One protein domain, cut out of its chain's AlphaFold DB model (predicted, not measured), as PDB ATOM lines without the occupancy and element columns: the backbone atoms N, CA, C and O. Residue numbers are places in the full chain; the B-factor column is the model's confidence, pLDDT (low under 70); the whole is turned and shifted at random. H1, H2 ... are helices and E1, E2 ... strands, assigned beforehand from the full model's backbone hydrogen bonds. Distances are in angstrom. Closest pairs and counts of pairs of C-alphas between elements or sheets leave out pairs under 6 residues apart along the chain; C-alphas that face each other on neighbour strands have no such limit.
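AT A GLANCE: This is residues 73 to 245 of the 254 residues of an uncharacterized protein of [Eubacterium] rectale (UniProt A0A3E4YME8). A small twisted sheet of four short strands has the long helix H8 packed along one face, and H9 crosses H8 on its side away from the sheet. The short helix H5 lies over the sheet's other face and makes a corner with H6, H3 lies near the E1 edge, and H7 and H4 cross H8 towards its two ends; residues 207 to 212 stick out. The printed part has 173 residues, with nine named helices and four strands in the order H1 E1 H2 H3 H4 E2 H5 H6 E3 E4 H7 H8 H9. The sheet, E1 E2 E4 E3, is mixed, and the class is mixed, helices and strands. The whole is compact, with a radius of gyration of the C-alphas of 16.0 A and spans of 48 by 40 by 32 A.

IN THESE COORDINATES: Find C-alpha 73 at (92.716, 231.284, 310.161), where H1, residues 73 to 76, begins. Next come E1, 79 to 81; H2, 83 to 86; H3, 91 to 101, 15.2 A long; H4, 104 to 109; and E2, 112 to 116, 12.4 A. Read on to H5, 129 to 136; H6, 138 to 143; E3, 151 to 153; E4, 158 to 162, 12.8 A; and H7, 163 to 176, 20.0 A. H8, 182 to 206, runs 35.8 A from (108.758, 240.448, 286.294). H9, 216 to 234, spans 27.4 A and ends at (95.352, 227.550, 288.901).

HOW THE PARTS SIT: E1 and E2 are parallel, with N 80 and O 113 at 2.8 A; E1, H2 H3 H4, E2 form a strand-helix-strand unit, two parallel neighbour strands with helices between. E2 and E4 are parallel, with N 114 and O 159 at 2.8 A. E3 and E4 are an antiparallel hairpin, with N 151 and O 160 at 2.9 A. H8, the hub, lies over E4 and E3 at a height over the sheet of 9.2 A; H5 is on the opposite face. H9 touches H8 with residues 223 to 231 alone, closest at C-alphas 227 and 195, 4.9 A, at a steep tilt of 50 degrees. H7 touches H8 at C-alphas 170 and 185, 5.7 A; H4 touches it at 106 and 202, 5.2 A. H1 touches H3, C-alphas 75 and 95 being 5.7 A apart; H5 touches H6, C-alphas 129 and 141 being 6.5 A apart. H2 only grazes the sheet. Every O i to N i+4 pair is within hydrogen-bond range in H3, H4, H5, H7 and H8, against 12 of 15 in H9 and 0 of 2 in H6, where 2 of 3 O i to N i+3 pairs are; H1 and H2 are too short for an O i to N i+4 pair.

THE WHOLE: The C-alphas of Glu 211 and Lys 245, the two farthest apart, are 51.7 A apart. The printed part has no cut, and its long link is E2 to H5. Look for pLDDT under 70 at residues 118 to 156, 203 to 220 and 244 to 245.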
ATOM      1  N   ASP A  73      91.992 230.802 308.980       82.75
ATOM      2  CA  ASP A  73      92.716 231.284 310.161       82.75
ATOM      3  C   ASP A  73      93.870 230.352 310.572       82.75
ATOM      4  O   ASP A  73      94.945 230.811 310.958       82.75
ATOM      5  N   ASN A  74      93.680 229.030 310.454       79.38
ATOM      6  CA  ASN A  74      94.718 228.055 310.787       79.38
ATOM      7  C   ASN A  74      95.853 228.040 309.759       79.38
ATOM      8  O   ASN A  74      96.988 227.739 310.114       79.38
ATOM      9  N   LEU A  75      95.574 228.292 308.479       84.56
ATOM     10  CA  LEU A  75      96.621 228.439 307.467       84.56
ATOM     11  C   LEU A  75      97.358 229.763 307.623       84.56
ATOM     12  O   LEU A  75      98.582 229.753 307.586       84.56
ATOM     13  N   ILE A  76      96.653 230.864 307.890       87.50
ATOM     14  CA  ILE A  76      97.284 232.159 308.179       87.50
ATOM     15  C   ILE A  76      98.259 232.044 309.347       87.50
ATOM     16  O   ILE A  76      99.393 232.499 309.233       87.50
ATOM     17  N   ALA A  77      97.863 231.385 310.439       80.75
ATOM     18  CA  ALA A  77      98.731 231.189 311.600       80.75
ATOM     19  C   ALA A  77     100.009 230.381 311.292       80.75
ATOM     20  O   ALA A  77     100.981 230.463 312.038       80.75
ATOM     21  N   ARG A  78     100.015 229.606 310.200       82.56
ATOM     22  CA  ARG A  78     101.166 228.822 309.726       82.56
ATOM     23  C   ARG A  78     102.006 229.565 308.686       82.56
ATOM     24  O   ARG A  78     103.109 229.118 308.379       82.56
ATOM     25  N   ILE A  79     101.509 230.679 308.144       86.06
ATOM     26  CA  ILE A  79     102.207 231.490 307.148       86.06
ATOM     27  C   ILE A  79     103.028 232.578 307.844       86.06
ATOM     28  O   ILE A  79     102.527 233.533 308.442       86.06
ATOM     29  N   MET A  80     104.332 232.443 307.687       81.88
ATOM     30  CA  MET A  80     105.374 233.279 308.250       81.88
ATOM     31  C   MET A  80     106.030 234.039 307.095       81.88
ATOM     32  O   MET A  80     106.392 233.440 306.088       81.88
ATOM     33  N   MET A  81     106.133 235.363 307.184       84.44
ATOM     34  CA  MET A  81     106.729 236.191 306.134       84.44
ATOM     35  C   MET A  81     107.595 237.278 306.761       84.44
ATOM     36  O   MET A  81     107.175 237.902 307.731       84.44
ATOM     37  N   ASP A  82     108.764 237.536 306.183       78.56
ATOM     38  CA  ASP A  82     109.518 238.749 306.503       78.56
ATOM     39  C   ASP A  82     108.684 240.001 306.222       78.56
ATOM     40  O   ASP A  82     107.940 240.060 305.241       78.56
ATOM     41  N   LYS A  83     108.869 241.047 307.033       77.00
ATOM     42  CA  LYS A  83     108.099 242.296 306.937       77.00
ATOM     43  C   LYS A  83     108.136 242.926 305.538       77.00
ATOM     44  O   LYS A  83     107.104 243.309 305.000       77.00
ATOM     45  N   LYS A  84     109.311 242.935 304.895       77.81
ATOM     46  CA  LYS A  84     109.489 243.425 303.511       77.81
ATOM     47  C   LYS A  84     108.638 242.649 302.493       77.81
ATOM     48  O   LYS A  84     108.244 243.189 301.462       77.81
ATOM     49  N   ILE A  85     108.356 241.378 302.772       82.62
ATOM     50  CA  ILE A  85     107.478 240.534 301.959       82.62
ATOM     51  C   ILE A  85     106.019 240.787 302.332       82.62
ATOM     52  O   ILE A  85     105.198 240.907 301.429       82.62
ATOM     53  N   GLU A  86     105.693 240.916 303.621       82.44
ATOM     54  CA  GLU A  86     104.335 241.241 304.082       82.44
ATOM     55  C   GLU A  86     103.801 242.544 303.482       82.44
ATOM     56  O   GLU A  86     102.600 242.660 303.258       82.44
ATOM     57  N   ASP A  87     104.659 243.515 303.172       79.44
ATOM     58  CA  ASP A  87     104.256 244.758 302.500       79.44
ATOM     59  C   ASP A  87     103.750 244.533 301.055       79.44
ATOM     60  O   ASP A  87     103.024 245.365 300.506       79.44
ATOM     61  N   ASN A  88     104.082 243.391 300.443       80.56
ATOM     62  CA  ASN A  88     103.804 243.085 299.035       80.56
ATOM     63  C   ASN A  88     102.887 241.868 298.835       80.56
ATOM     64  O   ASN A  88     102.060 241.862 297.922       80.56
ATOM     65  N   LEU A  89     103.023 240.839 299.677       86.56
ATOM     66  CA  LEU A  89     102.221 239.619 299.635       86.56
ATOM     67  C   LEU A  89     101.078 239.669 300.647       86.56
ATOM     68  O   LEU A  89     101.227 240.091 301.793       86.56
ATOM     69  N   ASP A  90      99.926 239.177 300.216       90.31
ATOM     70  CA  ASP A  90      98.714 239.076 301.010       90.31
ATOM     71  C   ASP A  90      98.571 237.649 301.568       90.31
ATOM     72  O   ASP A  90      98.356 236.679 300.828       90.31
ATOM     73  N   LYS A  91      98.721 237.522 302.894       90.81
ATOM     74  CA  LYS A  91      98.606 236.244 303.610       90.81
ATOM     75  C   LYS A  91      97.205 235.649 303.514       90.81
ATOM     76  O   LYS A  91      97.094 234.429 303.401       90.81
ATOM     77  N   ASP A  92      96.164 236.478 303.541       92.38
ATOM     78  CA  ASP A  92      94.779 236.030 303.433       92.38
ATOM     79  C   ASP A  92      94.520 235.462 302.039       92.38
ATOM     80  O   ASP A  92      94.084 234.317 301.913       92.38
ATOM     81  N   LYS A  93      94.896 236.194 300.982       93.19
ATOM     82  CA  LYS A  93      94.758 235.692 299.602       93.19
ATOM     83  C   LYS A  93      95.559 234.408 299.380       93.19
ATOM     84  O   LYS A  93      95.085 233.509 298.683       93.19
ATOM     85  N   LEU A  94      96.750 234.289 299.975       93.50
ATOM     86  CA  LEU A  94      97.536 233.056 299.919       93.50
ATOM     87  C   LEU A  94      96.826 231.895 300.634       93.50
ATOM     88  O   LEU A  94      96.742 230.804 300.069       93.50
ATOM     89  N   ALA A  95      96.294 232.109 301.838       92.56
ATOM     90  CA  ALA A  95      95.569 231.082 302.582       92.56
ATOM     91  C   ALA A  95      94.304 230.617 301.837       92.56
ATOM     92  O   ALA A  95      94.120 229.412 301.647       92.56
ATOM     93  N   ASP A  96      93.493 231.552 301.336       94.00
ATOM     94  CA  ASP A  96      92.301 231.267 300.529       94.00
ATOM     95  C   ASP A  96      92.651 230.477 299.261       94.00
ATOM     96  O   ASP A  96      91.982 229.498 298.908       94.00
ATOM     97  N   PHE A  97      93.726 230.873 298.574       94.75
ATOM     98  CA  PHE A  97      94.199 230.169 297.390       94.75
ATOM     99  C   PHE A  97      94.603 228.726 297.711       94.75
ATOM    100  O   PHE A  97      94.224 227.807 296.978       94.75
ATOM    101  N   LEU A  98      95.358 228.519 298.792       92.81
ATOM    102  CA  LEU A  98      95.819 227.196 299.200       92.81
ATOM    103  C   LEU A  98      94.649 226.292 299.597       92.81
ATOM    104  O   LEU A  98      94.599 225.158 299.131       92.81
ATOM    105  N   LEU A  99      93.667 226.798 300.351       91.25
ATOM    106  CA  LEU A  99      92.446 226.047 300.684       91.25
ATOM    107  C   LEU A  99      91.668 225.584 299.460       91.25
ATOM    108  O   LEU A  99      91.025 224.538 299.483       91.25
ATOM    109  N   LYS A 100      91.681 226.392 298.400       92.62
ATOM    110  CA  LYS A 100      90.944 226.098 297.177       92.62
ATOM    111  C   LYS A 100      91.677 225.098 296.277       92.62
ATOM    112  O   LYS A 100      91.011 224.327 295.588       92.62
ATOM    113  N   ASN A 101      93.012 225.146 296.230       91.75
ATOM    114  CA  ASN A 101      93.789 224.506 295.160       91.75
ATOM    115  C   ASN A 101      94.790 223.434 295.617       91.75
ATOM    116  O   ASN A 101      95.203 222.620 294.786       91.75
ATOM    117  N   ALA A 102      95.206 223.418 296.884       86.81
ATOM    118  CA  ALA A 102      96.142 222.417 297.392       86.81
ATOM    119  C   ALA A 102      95.433 221.113 297.794       86.81
ATOM    120  O   ALA A 102      94.234 221.096 298.066       86.81
ATOM    121  N   ASP A 103      96.180 220.005 297.820       79.69
ATOM    122  CA  ASP A 103      95.665 218.729 298.323       79.69
ATOM    123  C   ASP A 103      95.501 218.782 299.849       79.69
ATOM    124  O   ASP A 103      96.409 219.209 300.569       79.69
ATOM    125  N   ASP A 104      94.356 218.314 300.350       76.31
ATOM    126  CA  ASP A 104      94.041 218.332 301.781       76.31
ATOM    127  C   ASP A 104      95.077 217.574 302.624       76.31
ATOM    128  O   ASP A 104      95.350 217.977 303.759       76.31
ATOM    129  N   ASN A 105      95.675 216.494 302.102       73.12
ATOM    130  CA  ASN A 105      96.700 215.747 302.833       73.12
ATOM    131  C   ASN A 105      97.991 216.557 302.917       73.12
ATOM    132  O   ASN A 105      98.553 216.668 304.005       73.12
ATOM    133  N   SER A 106      98.415 217.188 301.815       76.94
ATOM    134  CA  SER A 106      99.561 218.102 301.827       76.94
ATOM    135  C   SER A 106      99.353 219.218 302.849       76.94
ATOM    136  O   SER A 106     100.211 219.422 303.702       76.94
ATOM    137  N   LEU A 107      98.191 219.882 302.843       79.44
ATOM    138  CA  LEU A 107      97.876 220.944 303.808       79.44
ATOM    139  C   LEU A 107      97.854 220.454 305.258       79.44
ATOM    140  O   LEU A 107      98.258 221.179 306.169       79.44
ATOM    141  N   SER A 108      97.403 219.219 305.478       75.44
ATOM    142  CA  SER A 108      97.391 218.599 306.802       75.44
ATOM    143  C   SER A 108      98.801 218.319 307.323       75.44
ATOM    144  O   SER A 108      98.990 218.267 308.531       75.44
ATOM    145  N   CYS A 109      99.790 218.157 306.445       73.56
ATOM    146  CA  CYS A 109     101.175 217.864 306.811       73.56
ATOM    147  C   CYS A 109     102.063 219.109 306.926       73.56
ATOM    148  O   CYS A 109     103.222 218.966 307.300       73.56
ATOM    149  N   ILE A 110     101.565 220.301 306.590       79.38
ATOM    150  CA  ILE A 110     102.345 221.542 306.663       79.38
ATOM    151  C   ILE A 110     102.250 222.126 308.070       79.38
ATOM    152  O   ILE A 110     101.163 222.502 308.522       79.38
ATOM    153  N   ASN A 111     103.404 222.251 308.719       75.88
ATOM    154  CA  ASN A 111     103.569 222.965 309.978       75.88
ATOM    155  C   ASN A 111     103.724 224.469 309.732       75.88
ATOM    156  O   ASN A 111     102.935 225.248 310.256       75.88
ATOM    157  N   HIS A 112     104.652 224.871 308.858       78.88
ATOM    158  CA  HIS A 112     104.871 226.278 308.515       78.88
ATOM    159  C   HIS A 112     105.109 226.484 307.012       78.88
ATOM    160  O   HIS A 112     105.666 225.628 306.327       78.88
ATOM    161  N   ILE A 113     104.700 227.644 306.499       84.88
ATOM    162  CA  ILE A 113     105.109 228.161 305.186       84.88
ATOM    163  C   ILE A 113     105.814 229.481 305.443       84.88
ATOM    164  O   ILE A 113     105.201 230.431 305.920       84.88
ATOM    165  N   VAL A 114     107.098 229.532 305.135       81.25
ATOM    166  CA  VAL A 114     107.993 230.600 305.554       81.25
ATOM    167  C   VAL A 114     108.530 231.315 304.327       81.25
ATOM    168  O   VAL A 114     109.194 230.705 303.494       81.25
ATOM    169  N   PHE A 115     108.285 232.615 304.226       82.69
ATOM    170  CA  PHE A 115     108.863 233.473 303.202       82.69
ATOM    171  C   PHE A 115     109.961 234.334 303.811       82.69
ATOM    172  O   PHE A 115     109.705 235.104 304.737       82.69
ATOM    173  N   THR A 116     111.165 234.235 303.255       78.69
ATOM    174  CA  THR A 116     112.338 234.980 303.729       78.69
ATOM    175  C   THR A 116     112.912 235.880 302.641       78.69
ATOM    176  O   THR A 116     112.947 235.498 301.466       78.69
ATOM    177  N   TYR A 117     113.433 237.038 303.033       75.88
ATOM    178  CA  TYR A 117     114.080 238.031 302.188       75.88
ATOM    179  C   TYR A 117     115.512 238.291 302.691       75.88
ATOM    180  O   TYR A 117     115.749 239.131 303.554       75.88
ATOM    181  N   ASP A 118     116.485 237.536 302.176       68.19
ATOM    182  CA  ASP A 118     117.841 237.466 302.748       68.19
ATOM    183  C   ASP A 118     118.843 238.423 302.079       68.19
ATOM    184  O   ASP A 118     119.648 238.004 301.248       68.19
ATOM    185  N   GLU A 119     118.773 239.725 302.384       57.25
ATOM    186  CA  GLU A 119     119.664 240.732 301.772       57.25
ATOM    187  C   GLU A 119     121.089 240.747 302.353       57.25
ATOM    188  O   GLU A 119     122.022 241.002 301.597       57.25
ATOM    189  N   ASP A 120     121.268 240.418 303.638       53.25
ATOM    190  CA  ASP A 120     122.571 240.305 304.308       53.25
ATOM    191  C   ASP A 120     122.439 239.472 305.599       53.25
ATOM    192  O   ASP A 120     121.695 239.832 306.513       53.25
ATOM    193  N   LEU A 121     123.227 238.397 305.731       51.22
ATOM    194  CA  LEU A 121     123.296 237.562 306.947       51.22
ATOM    195  C   LEU A 121     123.742 238.343 308.203       51.22
ATOM    196  O   LEU A 121     123.545 237.856 309.319       51.22
ATOM    197  N   ASP A 122     124.315 239.536 308.019       45.66
ATOM    198  CA  ASP A 122     124.936 240.364 309.059       45.66
ATOM    199  C   ASP A 122     124.007 241.455 309.646       45.66
ATOM    200  O   ASP A 122     124.362 242.055 310.660       45.66
ATOM    201  N   ASN A 123     122.820 241.707 309.070       47.41
ATOM    202  CA  ASN A 123     121.823 242.661 309.591       47.41
ATOM    203  C   ASN A 123     120.503 241.933 309.897       47.41
ATOM    204  O   ASN A 123     119.586 241.897 309.080       47.41
ATOM    205  N   GLN A 124     120.426 241.320 311.082       51.78
ATOM    206  CA  GLN A 124     119.335 240.417 311.481       51.78
ATOM    207  C   GLN A 124     118.178 241.095 312.242       51.78
ATOM    208  O   GLN A 124     117.219 240.415 312.590       51.78
ATOM    209  N   ASP A 125     118.231 242.415 312.457       45.78
ATOM    210  CA  ASP A 125     117.365 243.136 313.412       45.78
ATOM    211  C   ASP A 125     115.857 243.190 313.052       45.78
ATOM    212  O   ASP A 125     115.060 243.635 313.875       45.78
ATOM    213  N   GLU A 126     115.429 242.728 311.868       49.75
ATOM    214  CA  GLU A 126     114.006 242.704 311.458       49.75
ATOM    215  C   GLU A 126     113.590 241.434 310.691       49.75
ATOM    216  O   GLU A 126     112.616 241.451 309.933       49.75
ATOM    217  N   SER A 127     114.327 240.331 310.842       57.94
ATOM    218  CA  SER A 127     114.012 239.106 310.100       57.94
ATOM    219  C   SER A 127     113.198 238.135 310.943       57.94
ATOM    220  O   SER A 127     113.500 237.901 312.113       57.94
ATOM    221  N   ILE A 128     112.230 237.472 310.314       65.69
ATOM    222  CA  ILE A 128     111.454 236.364 310.878       65.69
ATOM    223  C   ILE A 128     112.335 235.202 311.364       65.69
ATOM    224  O   ILE A 128     111.851 234.249 311.958       65.69
ATOM    225  N   ARG A 129     113.650 235.274 311.135       61.47
ATOM    226  CA  ARG A 129     114.651 234.322 311.607       61.47
ATOM    227  C   ARG A 129     114.711 234.212 313.116       61.47
ATOM    228  O   ARG A 129     114.934 233.104 313.575       61.47
ATOM    229  N   ASP A 130     114.512 235.287 313.872       60.19
ATOM    230  CA  ASP A 130     114.499 235.173 315.336       60.19
ATOM    231  C   ASP A 130     113.264 234.392 315.810       60.19
ATOM    232  O   ASP A 130     113.396 233.467 316.610       60.19
ATOM    233  N   ASP A 131     112.097 234.643 315.205       63.50
ATOM    234  CA  ASP A 131     110.893 233.840 315.447       63.50
ATOM    235  C   ASP A 131     111.086 232.379 314.982       63.50
ATOM    236  O   ASP A 131     110.682 231.442 315.666       63.50
ATOM    237  N   LEU A 132     111.740 232.155 313.835       61.75
ATOM    238  CA  LEU A 132     112.032 230.814 313.311       61.75
ATOM    239  C   LEU A 132     113.069 230.062 314.145       61.75
ATOM    240  O   LEU A 132     112.949 228.848 314.267       61.75
ATOM    241  N   ARG A 133     114.071 230.738 314.716       61.53
ATOM    242  CA  ARG A 133     115.069 230.131 315.613       61.53
ATOM    243  C   ARG A 133     114.406 229.548 316.848       61.53
ATOM    244  O   ARG A 133     114.734 228.433 317.247       61.53
ATOM    245  N   ASP A 134     113.435 230.273 317.398       59.44
ATOM    246  CA  ASP A 134     112.650 229.820 318.543       59.44
ATOM    247  C   ASP A 134     111.700 228.655 318.190       59.44
ATOM    248  O   ASP A 134     111.337 227.873 319.073       59.44
ATOM    249  N   ILE A 135     111.304 228.513 316.914       58.78
ATOM    250  CA  ILE A 135     110.329 227.507 316.450       58.78
ATOM    251  C   ILE A 135     110.987 226.241 315.853       58.78
ATOM    252  O   ILE A 135     110.473 225.145 316.080       58.78
ATOM    253  N   ILE A 136     112.087 226.361 315.096       55.78
ATOM    254  CA  ILE A 136     112.603 225.323 314.168       55.78
ATOM    255  C   ILE A 136     114.020 224.813 314.525       55.78
ATOM    256  O   ILE A 136     114.436 223.792 313.984       55.78
ATOM    257  N   ASP A 137     114.714 225.420 315.499       51.38
ATOM    258  CA  ASP A 137     116.129 225.160 315.862       51.38
ATOM    259  C   ASP A 137     117.154 225.843 314.917       51.38
ATOM    260  O   ASP A 137     116.977 225.935 313.699       51.38
ATOM    261  N   ASP A 138     118.225 226.376 315.515       47.28
ATOM    262  CA  ASP A 138     119.044 227.507 315.029       47.28
ATOM    263  C   ASP A 138     119.794 227.199 313.717       47.28
ATOM    264  O   ASP A 138     119.877 228.042 312.824       47.28
ATOM    265  N   ASP A 139     120.276 225.966 313.538       50.88
ATOM    266  CA  ASP A 139     121.152 225.608 312.414       50.88
ATOM    267  C   ASP A 139     120.421 225.566 311.056       50.88
ATOM    268  O   ASP A 139     121.018 225.900 310.031       50.88
ATOM    269  N   ILE A 140     119.133 225.199 311.015       51.28
ATOM    270  CA  ILE A 140     118.360 225.073 309.760       51.28
ATOM    271  C   ILE A 140     118.071 226.450 309.151       51.28
ATOM    272  O   ILE A 140     118.166 226.616 307.932       51.28
ATOM    273  N   VAL A 141     117.819 227.456 309.996       51.81
ATOM    274  CA  VAL A 141     117.529 228.844 309.595       51.81
ATOM    275  C   VAL A 141     118.679 229.452 308.778       51.81
ATOM    276  O   VAL A 141     118.443 230.251 307.865       51.81
ATOM    277  N   PHE A 142     119.923 229.027 309.034       51.19
ATOM    278  CA  PHE A 142     121.106 229.462 308.286       51.19
ATOM    279  C   PHE A 142     121.235 228.819 306.893       51.19
ATOM    280  O   PHE A 142     121.835 229.423 306.001       51.19
ATOM    281  N   PHE A 143     120.676 227.624 306.663       49.72
ATOM    282  CA  PHE A 143     120.765 226.921 305.371       49.72
ATOM    283  C   PHE A 143     119.652 227.294 304.379       49.72
ATOM    284  O   PHE A 143     119.777 227.006 303.185       49.72
ATOM    285  N   CYS A 144     118.602 227.991 304.826       50.25
ATOM    286  CA  CYS A 144     117.502 228.479 303.980       50.25
ATOM    287  C   CYS A 144     117.957 229.461 302.871       50.25
ATOM    288  O   CYS A 144     117.206 229.749 301.938       50.25
ATOM    289  N   GLY A 145     119.200 229.954 302.935       42.44
ATOM    290  CA  GLY A 145     119.800 230.851 301.945       42.44
ATOM    291  C   GLY A 145     120.322 230.186 300.659       42.44
ATOM    292  O   GLY A 145     120.739 230.912 299.759       42.44
ATOM    293  N   THR A 146     120.340 228.847 300.534       43.34
ATOM    294  CA  THR A 146     121.109 228.181 299.452       43.34
ATOM    295  C   THR A 146     120.313 227.426 298.381       43.34
ATOM    296  O   THR A 146     120.907 227.089 297.355       43.34
ATOM    297  N   ASN A 147     119.018 227.137 298.569       42.06
ATOM    298  CA  ASN A 147     118.214 226.425 297.561       42.06
ATOM    299  C   ASN A 147     117.317 227.361 296.744       42.06
ATOM    300  O   ASN A 147     116.684 228.280 297.255       42.06
ATOM    301  N   ASN A 148     117.309 227.114 295.431       48.19
ATOM    302  CA  ASN A 148     117.037 228.139 294.428       48.19
ATOM    303  C   ASN A 148     115.558 228.429 294.134       48.19
ATOM    304  O   ASN A 148     115.258 229.481 293.582       48.19
ATOM    305  N   PHE A 149     114.662 227.524 294.508       51.16
ATOM    306  CA  PHE A 149     113.213 227.611 294.347       51.16
ATOM    307  C   PHE A 149     112.624 226.741 295.449       51.16
ATOM    308  O   PHE A 149     112.972 225.568 295.454       51.16
ATOM    309  N   GLY A 150     111.822 227.293 296.365       46.53
ATOM    310  CA  GLY A 150     111.075 226.543 297.393       46.53
ATOM    311  C   GLY A 150     111.733 225.270 297.931       46.53
ATOM    312  O   GLY A 150     111.581 224.207 297.339       46.53
ATOM    313  N   GLY A 151     112.443 225.349 299.053       46.91
ATOM    314  CA  GLY A 151     113.011 224.159 299.689       46.91
ATOM    315  C   GLY A 151     112.093 223.618 300.781       46.91
ATOM    316  O   GLY A 151     111.642 224.388 301.628       46.91
ATOM    317  N   VAL A 152     111.860 222.305 300.812       47.75
ATOM    318  CA  VAL A 152     111.476 221.610 302.051       47.75
ATOM    319  C   VAL A 152     112.768 221.269 302.789       47.75
ATOM    320  O   VAL A 152     113.684 220.710 302.187       47.75
ATOM    321  N   TYR A 153     112.881 221.647 304.063       53.78
ATOM    322  CA  TYR A 153     114.061 221.347 304.885       53.78
ATOM    323  C   TYR A 153     113.712 220.411 306.052       53.78
ATOM    324  O   TYR A 153     112.558 220.298 306.452       53.78
ATOM    325  N   ASP A 154     114.744 219.730 306.562       42.00
ATOM    326  CA  ASP A 154     114.736 218.488 307.360       42.00
ATOM    327  C   ASP A 154     113.978 218.489 308.713       42.00
ATOM    328  O   ASP A 154     113.973 217.455 309.382       42.00
ATOM    329  N   ASP A 155     113.272 219.559 309.112       49.56
ATOM    330  CA  ASP A 155     112.206 219.413 310.133       49.56
ATOM    331  C   ASP A 155     110.999 218.633 309.572       49.56
ATOM    332  O   ASP A 155     110.165 218.098 310.307       49.56
ATOM    333  N   GLY A 156     110.965 218.550 308.239       61.50
ATOM    334  CA  GLY A 156     110.098 217.733 307.435       61.50
ATOM    335  C   GLY A 156     108.703 218.308 307.250       61.50
ATOM    336  O   GLY A 156     107.959 217.747 306.478       61.50
ATOM    337  N   GLN A 157     108.300 219.421 307.856       70.38
ATOM    338  CA  GLN A 157     106.936 219.948 307.667       70.38
ATOM    339  C   GLN A 157     106.877 221.444 307.387       70.38
ATOM    340  O   GLN A 157     105.783 222.003 307.250       70.38
ATOM    341  N   THR A 158     108.035 222.082 307.246       75.62
ATOM    342  CA  THR A 158     108.154 223.491 306.895       75.62
ATOM    343  C   THR A 158     108.537 223.684 305.425       75.62
ATOM    344  O   THR A 158     109.519 223.127 304.929       75.62
ATOM    345  N   ILE A 159     107.765 224.513 304.719       80.62
ATOM    346  CA  ILE A 159     108.063 224.977 303.357       80.62
ATOM    347  C   ILE A 159     108.792 226.316 303.448       80.62
ATOM    348  O   ILE A 159     108.229 227.275 303.970       80.62
ATOM    349  N   PHE A 160     109.997 226.416 302.886       77.94
ATOM    350  CA  PHE A 160     110.764 227.662 302.832       77.94
ATOM    351  C   PHE A 160     110.790 228.254 301.422       77.94
ATOM    352  O   PHE A 160     111.265 227.627 300.474       77.94
ATOM    353  N   ILE A 161     110.349 229.502 301.291       80.19
ATOM    354  CA  ILE A 161     110.360 230.291 300.060       80.19
ATOM    355  C   ILE A 161     111.354 231.450 300.212       80.19
ATOM    356  O   ILE A 161     111.089 232.436 300.899       80.19
ATOM    357  N   ASN A 162     112.498 231.359 299.531       78.31
ATOM    358  CA  ASN A 162     113.468 232.453 299.468       78.31
ATOM    359  C   ASN A 162     113.053 233.464 298.386       78.31
ATOM    360  O   ASN A 162     113.318 233.270 297.196       78.31
ATOM    361  N   TYR A 163     112.384 234.535 298.806       80.62
ATOM    362  CA  TYR A 163     111.813 235.528 297.902       80.62
ATOM    363  C   TYR A 163     112.889 236.335 297.170       80.62
ATOM    364  O   TYR A 163     112.773 236.540 295.965       80.62
ATOM    365  N   LEU A 164     113.967 236.736 297.855       79.25
ATOM    366  CA  LEU A 164     115.049 237.508 297.230       79.25
ATOM    367  C   LEU A 164     115.693 236.741 296.070       79.25
ATOM    368  O   LEU A 164     116.031 237.318 295.037       79.25
ATOM    369  N   ASN A 165     115.889 235.434 296.232       76.88
ATOM    370  CA  ASN A 165     116.473 234.629 295.169       76.88
ATOM    371  C   ASN A 165     115.526 234.485 293.967       76.88
ATOM    372  O   ASN A 165     115.983 234.552 292.826       76.88
ATOM    373  N   ILE A 166     114.218 234.346 294.218       80.69
ATOM    374  CA  ILE A 166     113.191 234.367 293.167       80.69
ATOM    375  C   ILE A 166     113.216 235.709 292.424       80.69
ATOM    376  O   ILE A 166     113.222 235.718 291.197       80.69
ATOM    377  N   GLU A 167     113.284 236.828 293.147       81.44
ATOM    378  CA  GLU A 167     113.347 238.175 292.570       81.44
ATOM    379  C   GLU A 167     114.578 238.345 291.665       81.44
ATOM    380  O   GLU A 167     114.436 238.694 290.494       81.44
ATOM    381  N   LYS A 168     115.777 237.993 292.151       81.44
ATOM    382  CA  LYS A 168     117.028 238.069 291.371       81.44
ATOM    383  C   LYS A 168     116.972 237.241 290.086       81.44
ATOM    384  O   LYS A 168     117.362 237.716 289.022       81.44
ATOM    385  N   GLN A 169     116.467 236.011 290.161       79.50
ATOM    386  CA  GLN A 169     116.347 235.152 288.980       79.50
ATOM    387  C   GLN A 169     115.264 235.634 288.014       79.50
ATOM    388  O   GLN A 169     115.438 235.522 286.800       79.50
ATOM    389  N   ALA A 170     114.168 236.191 288.529       83.69
ATOM    390  CA  ALA A 170     113.134 236.797 287.704       83.69
ATOM    391  C   ALA A 170     113.677 238.012 286.943       83.69
ATOM    392  O   ALA A 170     113.423 238.143 285.745       83.69
ATOM    393  N   GLU A 171     114.476 238.863 287.594       84.69
ATOM    394  CA  GLU A 171     115.157 239.968 286.918       84.69
ATOM    395  C   GLU A 171     116.067 239.480 285.789       84.69
ATOM    396  O   GLU A 171     116.022 240.029 284.687       84.69
ATOM    397  N   ASP A 172     116.900 238.473 286.052       82.44
ATOM    398  CA  ASP A 172     117.820 237.925 285.053       82.44
ATOM    399  C   ASP A 172     117.050 237.306 283.880       82.44
ATOM    400  O   ASP A 172     117.344 237.598 282.718       82.44
ATOM    401  N   PHE A 173     115.983 236.556 284.166       80.81
ATOM    402  CA  PHE A 173     115.110 235.989 283.146       80.81
ATOM    403  C   PHE A 173     114.454 237.067 282.273       80.81
ATOM    404  O   PHE A 173     114.443 236.930 281.050       80.81
ATOM    405  N   VAL A 174     113.933 238.149 282.862       84.06
ATOM    406  CA  VAL A 174     113.301 239.253 282.117       84.06
ATOM    407  C   VAL A 174     114.329 240.051 281.310       84.06
ATOM    408  O   VAL A 174     114.050 240.421 280.169       84.06
ATOM    409  N   LYS A 175     115.538 240.276 281.848       85.94
ATOM    410  CA  LYS A 175     116.651 240.904 281.106       85.94
ATOM    411  C   LYS A 175     117.018 240.093 279.858       85.94
ATOM    412  O   LYS A 175     117.334 240.674 278.820       85.94
ATOM    413  N   GLU A 176     116.971 238.766 279.946       86.19
ATOM    414  CA  GLU A 176     117.212 237.863 278.814       86.19
ATOM    415  C   GLU A 176     115.999 237.748 277.874       86.19
ATOM    416  O   GLU A 176     116.160 237.547 276.667       86.19
ATOM    417  N   ASN A 177     114.784 237.922 278.404       75.62
ATOM    418  CA  ASN A 177     113.515 237.725 277.709       75.62
ATOM    419  C   ASN A 177     112.640 238.988 277.821       75.62
ATOM    420  O   ASN A 177     111.728 239.061 278.640       75.62
ATOM    421  N   ASN A 178     112.891 239.961 276.935       73.50
ATOM    422  CA  ASN A 178     112.265 241.301 276.859       73.50
ATOM    423  C   ASN A 178     110.720 241.347 276.687       73.50
ATOM    424  O   ASN A 178     110.179 242.372 276.269       73.50
ATOM    425  N   THR A 179     109.995 240.250 276.912       71.62
ATOM    426  CA  THR A 179     108.560 240.105 276.615       71.62
ATOM    427  C   THR A 179     107.707 239.668 277.803       71.62
ATOM    428  O   THR A 179     106.509 239.483 277.616       71.62
ATOM    429  N   VAL A 180     108.290 239.468 278.987       75.88
ATOM    430  CA  VAL A 180     107.572 238.959 280.169       75.88
ATOM    431  C   VAL A 180     107.653 239.976 281.304       75.88
ATOM    432  O   VAL A 180     108.699 240.593 281.506       75.88
ATOM    433  N   TYR A 181     106.555 240.168 282.035       84.75
ATOM    434  CA  TYR A 181     106.535 241.041 283.208       84.75
ATOM    435  C   TYR A 181     107.172 240.330 284.407       84.75
ATOM    436  O   TYR A 181     106.865 239.172 284.681       84.75
ATOM    437  N   ILE A 182     108.045 241.025 285.142       82.94
ATOM    438  CA  ILE A 182     108.758 240.448 286.294       82.94
ATOM    439  C   ILE A 182     107.803 239.908 287.366       82.94
ATOM    440  O   ILE A 182     108.030 238.825 287.902       82.94
ATOM    441  N   GLU A 183     106.688 240.599 287.603       83.25
ATOM    442  CA  GLU A 183     105.638 240.187 288.540       83.25
ATOM    443  C   GLU A 183     105.040 238.822 288.174       83.25
ATOM    444  O   GLU A 183     104.852 237.974 289.045       83.25
ATOM    445  N   GLU A 184     104.806 238.560 286.883       82.75
ATOM    446  CA  GLU A 184     104.291 237.268 286.414       82.75
ATOM    447  C   GLU A 184     105.296 236.138 286.660       82.75
ATOM    448  O   GLU A 184     104.901 235.024 287.022       82.75
ATOM    449  N   VAL A 185     106.593 236.421 286.500       83.31
ATOM    450  CA  VAL A 185     107.675 235.455 286.739       83.31
ATOM    451  C   VAL A 185     107.795 235.139 288.226       83.31
ATOM    452  O   VAL A 185     107.841 233.962 288.589       83.31
ATOM    453  N   ILE A 186     107.782 236.155 289.092       84.12
ATOM    454  CA  ILE A 186     107.831 235.984 290.553       84.12
ATOM    455  C   ILE A 186     106.618 235.175 291.023       84.12
ATOM    456  O   ILE A 186     106.768 234.153 291.693       84.12
ATOM    457  N   ARG A 187     105.416 235.580 290.604       86.31
ATOM    458  CA  ARG A 187     104.151 234.924 290.948       86.31
ATOM    459  C   ARG A 187     104.133 233.453 290.536       86.31
ATOM    460  O   ARG A 187     103.797 232.587 291.342       86.31
ATOM    461  N   SER A 188     104.546 233.154 289.307       86.06
ATOM    462  CA  SER A 188     104.629 231.772 288.820       86.06
ATOM    463  C   SER A 188     105.681 230.967 289.583       86.06
ATOM    464  O   SER A 188     105.437 229.817 289.937       86.06
ATOM    465  N   SER A 189     106.819 231.580 289.913       85.19
ATOM    466  CA  SER A 189     107.896 230.927 290.667       85.19
ATOM    467  C   SER A 189     107.467 230.552 292.085       85.19
ATOM    468  O   SER A 189     107.763 229.446 292.532       85.19
ATOM    469  N   ILE A 190     106.727 231.428 292.773       86.94
ATOM    470  CA  ILE A 190     106.173 231.137 294.104       86.94
ATOM    471  C   ILE A 190     105.135 230.013 294.022       86.94
ATOM    472  O   ILE A 190     105.190 229.073 294.809       86.94
ATOM    473  N   CYS A 191     104.210 230.082 293.059       88.81
ATOM    474  CA  CYS A 191     103.176 229.062 292.873       88.81
ATOM    475  C   CYS A 191     103.788 227.678 292.603       88.81
ATOM    476  O   CYS A 191     103.447 226.693 293.262       88.81
ATOM    477  N   TYR A 192     104.757 227.624 291.687       86.00
ATOM    478  CA  TYR A 192     105.533 226.423 291.401       86.00
ATOM    479  C   TYR A 192     106.231 225.888 292.656       86.00
ATOM    480  O   TYR A 192     106.101 224.706 292.970       86.00
ATOM    481  N   ALA A 193     106.939 226.756 293.384       84.19
ATOM    482  CA  ALA A 193     107.673 226.395 294.590       84.19
ATOM    483  C   ALA A 193     106.755 225.784 295.659       84.19
ATOM    484  O   ALA A 193     107.063 224.721 296.187       84.19
ATOM    485  N   LEU A 194     105.593 226.394 295.916       87.81
ATOM    486  CA  LEU A 194     104.610 225.876 296.868       87.81
ATOM    487  C   LEU A 194     104.142 224.468 296.488       87.81
ATOM    488  O   LEU A 194     104.224 223.557 297.309       87.81
ATOM    489  N   PHE A 195     103.691 224.257 295.248       87.31
ATOM    490  CA  PHE A 195     103.204 222.937 294.837       87.31
ATOM    491  C   PHE A 195     104.312 221.888 294.777       87.31
ATOM    492  O   PHE A 195     104.065 220.734 295.126       87.31
ATOM    493  N   TYR A 196     105.525 222.270 294.378       83.25
ATOM    494  CA  TYR A 196     106.677 221.376 294.411       83.25
ATOM    495  C   TYR A 196     106.956 220.902 295.839       83.25
ATOM    496  O   TYR A 196     106.981 219.698 296.094       83.25
ATOM    497  N   SER A 197     107.075 221.839 296.781       81.06
ATOM    498  CA  SER A 197     107.335 221.535 298.187       81.06
ATOM    499  C   SER A 197     106.201 220.731 298.828       81.06
ATOM    500  O   SER A 197     106.451 219.794 299.576       81.06
ATOM    501  N   MET A 198     104.940 221.015 298.496       80.69
ATOM    502  CA  MET A 198     103.798 220.225 298.974       80.69
ATOM    503  C   MET A 198     103.811 218.780 298.473       80.69
ATOM    504  O   MET A 198     103.389 217.881 299.199       80.69
ATOM    505  N   GLN A 199     104.290 218.543 297.248       77.06
ATOM    506  CA  GLN A 199     104.463 217.194 296.705       77.06
ATOM    507  C   GLN A 199     105.636 216.463 297.362       77.06
ATOM    508  O   GLN A 199     105.535 215.268 297.628       77.06
ATOM    509  N   GLU A 200     106.724 217.175 297.652       75.75
ATOM    510  CA  GLU A 200     107.856 216.637 298.406       75.75
ATOM    511  C   GLU A 200     107.442 216.245 299.834       75.75
ATOM    512  O   GLU A 200     107.756 215.139 300.278       75.75
ATOM    513  N   LEU A 201     106.647 217.085 300.505       73.75
ATOM    514  CA  LEU A 201     106.034 216.779 301.800       73.75
ATOM    515  C   LEU A 201     105.099 215.574 301.710       73.75
ATOM    516  O   LEU A 201     105.281 214.591 302.424       73.75
ATOM    517  N   ASP A 202     104.115 215.601 300.813       71.69
ATOM    518  CA  ASP A 202     103.179 214.486 300.659       71.69
ATOM    519  C   ASP A 202     103.926 213.170 300.397       71.69
ATOM    520  O   ASP A 202     103.615 212.145 300.997       71.69
ATOM    521  N   TYR A 203     104.998 213.204 299.604       68.19
ATOM    522  CA  TYR A 203     105.880 212.061 299.404       68.19
ATOM    523  C   TYR A 203     106.609 211.623 300.685       68.19
ATOM    524  O   TYR A 203     106.544 210.442 301.043       68.19
ATOM    525  N   ALA A 204     107.284 212.537 301.391       62.00
ATOM    526  CA  ALA A 204     108.039 212.235 302.611       62.00
ATOM    527  C   ALA A 204     107.163 211.551 303.673       62.00
ATOM    528  O   ALA A 204     107.594 210.599 304.327       62.00
ATOM    529  N   TYR A 205     105.897 211.962 303.775       60.34
ATOM    530  CA  TYR A 205     104.953 211.424 304.754       60.34
ATOM    531  C   TYR A 205     104.069 210.297 304.215       60.34
ATOM    532  O   TYR A 205     103.538 209.520 305.008       60.34
ATOM    533  N   ASN A 206     103.993 210.100 302.895       54.88
ATOM    534  CA  ASN A 206     103.446 208.881 302.296       54.88
ATOM    535  C   ASN A 206     104.446 207.717 302.251       54.88
ATOM    536  O   ASN A 206     104.005 206.569 302.182       54.88
ATOM    537  N   ILE A 207     105.756 207.943 302.419       50.31
ATOM    538  CA  ILE A 207     106.719 206.862 302.736       50.31
ATOM    539  C   ILE A 207     106.359 206.170 304.062       50.31
ATOM    540  O   ILE A 207     106.563 204.963 304.216       50.31
ATOM    541  N   LEU A 208     105.763 206.894 305.014       47.28
ATOM    542  CA  LEU A 208     105.224 206.286 306.235       47.28
ATOM    543  C   LEU A 208     103.994 205.397 305.949       47.28
ATOM    544  O   LEU A 208     103.649 204.557 306.785       47.28
ATOM    545  N   ASN A 209     103.379 205.540 304.765       44.59
ATOM    546  CA  ASN A 209     102.071 204.991 304.413       44.59
ATOM    547  C   ASN A 209     102.113 203.847 303.382       44.59
ATOM    548  O   ASN A 209     101.258 202.967 303.480       44.59
ATOM    549  N   GLU A 210     103.058 203.801 302.427       41.22
ATOM    550  CA  GLU A 210     103.089 202.763 301.373       41.22
ATOM    551  C   GLU A 210     104.503 202.312 300.929       41.22
ATOM    552  O   GLU A 210     105.446 203.092 300.842       41.22
ATOM    553  N   GLU A 211     104.638 201.010 300.628       43.50
ATOM    554  CA  GLU A 211     105.902 200.282 300.383       43.50
ATOM    555  C   GLU A 211     106.437 200.317 298.927       43.50
ATOM    556  O   GLU A 211     107.479 199.718 298.666       43.50
ATOM    557  N   ASP A 212     105.774 200.986 297.976       42.66
ATOM    558  CA  ASP A 212     106.098 200.905 296.532       42.66
ATOM    559  C   ASP A 212     106.494 202.261 295.902       42.66
ATOM    560  O   ASP A 212     106.104 202.584 294.778       42.66
ATOM    561  N   TYR A 213     107.302 203.075 296.593       43.88
ATOM    562  CA  TYR A 213     107.758 204.350 296.027       43.88
ATOM    563  C   TYR A 213     109.072 204.237 295.216       43.88
ATOM    564  O   TYR A 213     110.002 203.534 295.627       43.88
ATOM    565  N   PRO A 214     109.186 204.902 294.042       39.38
ATOM    566  CA  PRO A 214     110.358 204.807 293.160       39.38
ATOM    567  C   PRO A 214     111.621 205.385 293.810       39.38
ATOM    568  O   PRO A 214     111.535 206.078 294.805       39.38
ATOM    569  N   SER A 215     112.808 205.186 293.230       44.19
ATOM    570  CA  SER A 215     114.063 205.773 293.745       44.19
ATOM    571  C   SER A 215     114.102 207.318 293.707       44.19
ATOM    572  O   SER A 215     113.528 207.913 292.794       44.19
ATOM    573  N   ILE A 216     114.885 207.949 294.596       46.66
ATOM    574  CA  ILE A 216     115.056 209.419 294.749       46.66
ATOM    575  C   ILE A 216     115.235 210.172 293.411       46.66
ATOM    576  O   ILE A 216     114.625 211.205 293.170       46.66
ATOM    577  N   LYS A 217     116.003 209.635 292.452       40.25
ATOM    578  CA  LYS A 217     116.256 210.315 291.160       40.25
ATOM    579  C   LYS A 217     115.072 210.330 290.182       40.25
ATOM    580  O   LYS A 217     115.060 211.148 289.266       40.25
ATOM    581  N   SER A 218     114.107 209.422 290.328       53.62
ATOM    582  CA  SER A 218     112.873 209.413 289.523       53.62
ATOM    583  C   SER A 218     111.769 210.305 290.104       53.62
ATOM    584  O   SER A 218     110.754 210.492 289.441       53.62
ATOM    585  N   GLN A 219     111.974 210.858 291.305       64.44
ATOM    586  CA  GLN A 219     110.967 211.605 292.063       64.44
ATOM    587  C   GLN A 219     110.954 213.090 291.708       64.44
ATOM    588  O   GLN A 219     109.897 213.603 291.368       64.44
ATOM    589  N   ASN A 220     112.117 213.749 291.636       66.31
ATOM    590  CA  ASN A 220     112.180 215.193 291.362       66.31
ATOM    591  C   ASN A 220     111.506 215.574 290.039       66.31
ATOM    592  O   ASN A 220     110.783 216.556 289.987       66.31
ATOM    593  N   LYS A 221     111.654 214.748 288.994       71.69
ATOM    594  CA  LYS A 221     110.969 214.962 287.707       71.69
ATOM    595  C   LYS A 221     109.454 214.789 287.792       71.69
ATOM    596  O   LYS A 221     108.726 215.404 287.019       71.69
ATOM    597  N   ALA A 222     108.981 213.905 288.668       73.38
ATOM    598  CA  ALA A 222     107.555 213.715 288.901       73.38
ATOM    599  C   ALA A 222     106.980 214.883 289.714       73.38
ATOM    600  O   ALA A 222     105.917 215.380 289.360       73.38
ATOM    601  N   PHE A 223     107.710 215.367 290.725       77.50
ATOM    602  CA  PHE A 223     107.343 216.552 291.505       77.50
ATOM    603  C   PHE A 223     107.338 217.811 290.640       77.50
ATOM    604  O   PHE A 223     106.338 218.515 290.621       77.50
ATOM    605  N   GLU A 224     108.394 218.037 289.849       79.50
ATOM    606  CA  GLU A 224     108.486 219.122 288.860       79.50
ATOM    607  C   GLU A 224     107.271 219.107 287.936       79.50
ATOM    608  O   GLU A 224     106.589 220.116 287.772       79.50
ATOM    609  N   LYS A 225     106.963 217.941 287.353       83.62
ATOM    610  CA  LYS A 225     105.828 217.805 286.445       83.62
ATOM    611  C   LYS A 225     104.498 218.083 287.149       83.62
ATOM    612  O   LYS A 225     103.709 218.856 286.622       83.62
ATOM    613  N   ASN A 226     104.256 217.487 288.316       82.88
ATOM    614  CA  ASN A 226     103.020 217.706 289.070       82.88
ATOM    615  C   ASN A 226     102.860 219.176 289.471       82.88
ATOM    616  O   ASN A 226     101.764 219.715 289.348       82.88
ATOM    617  N   ALA A 227     103.937 219.826 289.912       84.06
ATOM    618  CA  ALA A 227     103.932 221.236 290.272       84.06
ATOM    619  C   ALA A 227     103.619 222.127 289.063       84.06
ATOM    620  O   ALA A 227     102.797 223.031 289.172       84.06
ATOM    621  N   ILE A 228     104.206 221.842 287.895       84.81
ATOM    622  CA  ILE A 228     103.913 222.562 286.646       84.81
ATOM    623  C   ILE A 228     102.464 222.344 286.206       84.81
ATOM    624  O   ILE A 228     101.789 223.311 285.851       84.81
ATOM    625  N   ASP A 229     101.985 221.097 286.226       87.81
ATOM    626  CA  ASP A 229     100.618 220.752 285.833       87.81
ATOM    627  C   ASP A 229      99.617 221.470 286.762       87.81
ATOM    628  O   ASP A 229      98.718 222.158 286.282       87.81
ATOM    629  N   LYS A 230      99.834 221.419 288.086       87.88
ATOM    630  CA  LYS A 230      98.995 222.108 289.080       87.88
ATOM    631  C   LYS A 230      99.035 223.619 288.950       87.88
ATOM    632  O   LYS A 230      97.982 224.245 288.906       87.88
ATOM    633  N   MET A 231     100.224 224.205 288.837       90.06
ATOM    634  CA  MET A 231     100.371 225.637 288.595       90.06
ATOM    635  C   MET A 231      99.603 226.045 287.336       90.06
ATOM    636  O   MET A 231      98.832 226.992 287.378       90.06
ATOM    637  N   SER A 232      99.736 225.305 286.234       89.25
ATOM    638  CA  SER A 232      99.037 225.620 284.978       89.25
ATOM    639  C   SER A 232      97.510 225.595 285.117       89.25
ATOM    640  O   SER A 232      96.827 226.323 284.404       89.25
ATOM    641  N   GLU A 233      96.965 224.778 286.024       91.12
ATOM    642  CA  GLU A 233      95.524 224.709 286.304       91.12
ATOM    643  C   GLU A 233      94.995 225.926 287.081       91.12
ATOM    644  O   GLU A 233      93.824 226.268 286.927       91.12
ATOM    645  N   CYS A 234      95.820 226.562 287.920       90.38
ATOM    646  CA  CYS A 234      95.352 227.550 288.901       90.38
ATOM    647  C   CYS A 234      96.136 228.873 288.931       90.38
ATOM    648  O   CYS A 234      95.804 229.748 289.728       90.38
ATOM    649  N   ILE A 235      97.138 229.069 288.069       89.88
ATOM    650  CA  ILE A 235      97.976 230.282 288.057       89.88
ATOM    651  C   ILE A 235      97.172 231.565 287.806       89.88
ATOM    652  O   ILE A 235      97.514 232.615 288.346       89.88
ATOM    653  N   ASP A 236      96.080 231.481 287.045       87.25
ATOM    654  CA  ASP A 236      95.189 232.618 286.787       87.25
ATOM    655  C   ASP A 236      94.438 233.062 288.055       87.25
ATOM    656  O   ASP A 236      94.167 234.250 288.230       87.25
ATOM    657  N   ASP A 237      94.165 232.122 288.964       85.88
ATOM    658  CA  ASP A 237      93.537 232.369 290.266       85.88
ATOM    659  C   ASP A 237      94.564 232.754 291.347       85.88
ATOM    660  O   ASP A 237      94.185 233.192 292.436       85.88
ATOM    661  N   PHE A 238      95.865 232.590 291.078       86.81
ATOM    662  CA  PHE A 238      96.938 232.871 292.029       86.81
ATOM    663  C   PHE A 238      97.260 234.367 292.076       86.81
ATOM    664  O   PHE A 238      98.290 234.821 291.582       86.81
ATOM    665  N   ASN A 239      96.365 235.155 292.667       84.56
ATOM    666  CA  ASN A 239      96.585 236.575 292.919       84.56
ATOM    667  C   ASN A 239      96.916 236.812 294.395       84.56
ATOM    668  O   ASN A 239      96.027 237.095 295.189       84.56
ATOM    669  N   ILE A 240      98.190 236.662 294.757       82.94
ATOM    670  CA  ILE A 240      98.666 236.812 296.144       82.94
ATOM    671  C   ILE A 240      99.308 238.171 296.429       82.94
ATOM    672  O   ILE A 240      99.851 238.373 297.510       82.94
ATOM    673  N   LEU A 241      99.290 239.089 295.463       82.06
ATOM    674  CA  LEU A 241      99.793 240.444 295.653       82.06
ATOM    675  C   LEU A 241      98.725 241.292 296.357       82.06
ATOM    676  O   LEU A 241      97.519 241.134 296.110       82.06
ATOM    677  N   LYS A 242      99.167 242.190 297.239       82.19
ATOM    678  CA  LYS A 242      98.300 243.236 297.794       82.19
ATOM    679  C   LYS A 242      97.855 244.182 296.682       82.19
ATOM    680  O   LYS A 242      98.591 244.421 295.729       82.19
ATOM    681  N   ASP A 243      96.633 244.696 296.789       73.75
ATOM    682  CA  ASP A 243      96.137 245.671 295.816       73.75
ATOM    683  C   ASP A 243      96.878 247.007 296.039       73.75
ATOM    684  O   ASP A 243      97.038 247.422 297.187       73.75
ATOM    685  N   ASP A 244      97.259 247.728 294.975       57.88
ATOM    686  CA  ASP A 244      98.022 249.001 295.037       57.88
ATOM    687  C   ASP A 244      97.478 250.032 296.057       57.88
ATOM    688  O   ASP A 244      98.210 250.872 296.578       57.88
ATOM    689  N   LYS A 245      96.179 249.971 296.381       51.53
ATOM    690  CA  LYS A 245      95.519 250.868 297.347       51.53
ATOM    691  C   LYS A 245      95.858 250.588 298.812       51.53
ATOM    692  O   LYS A 245      95.690 251.480 299.640       51.53
TER     693      LYS A 245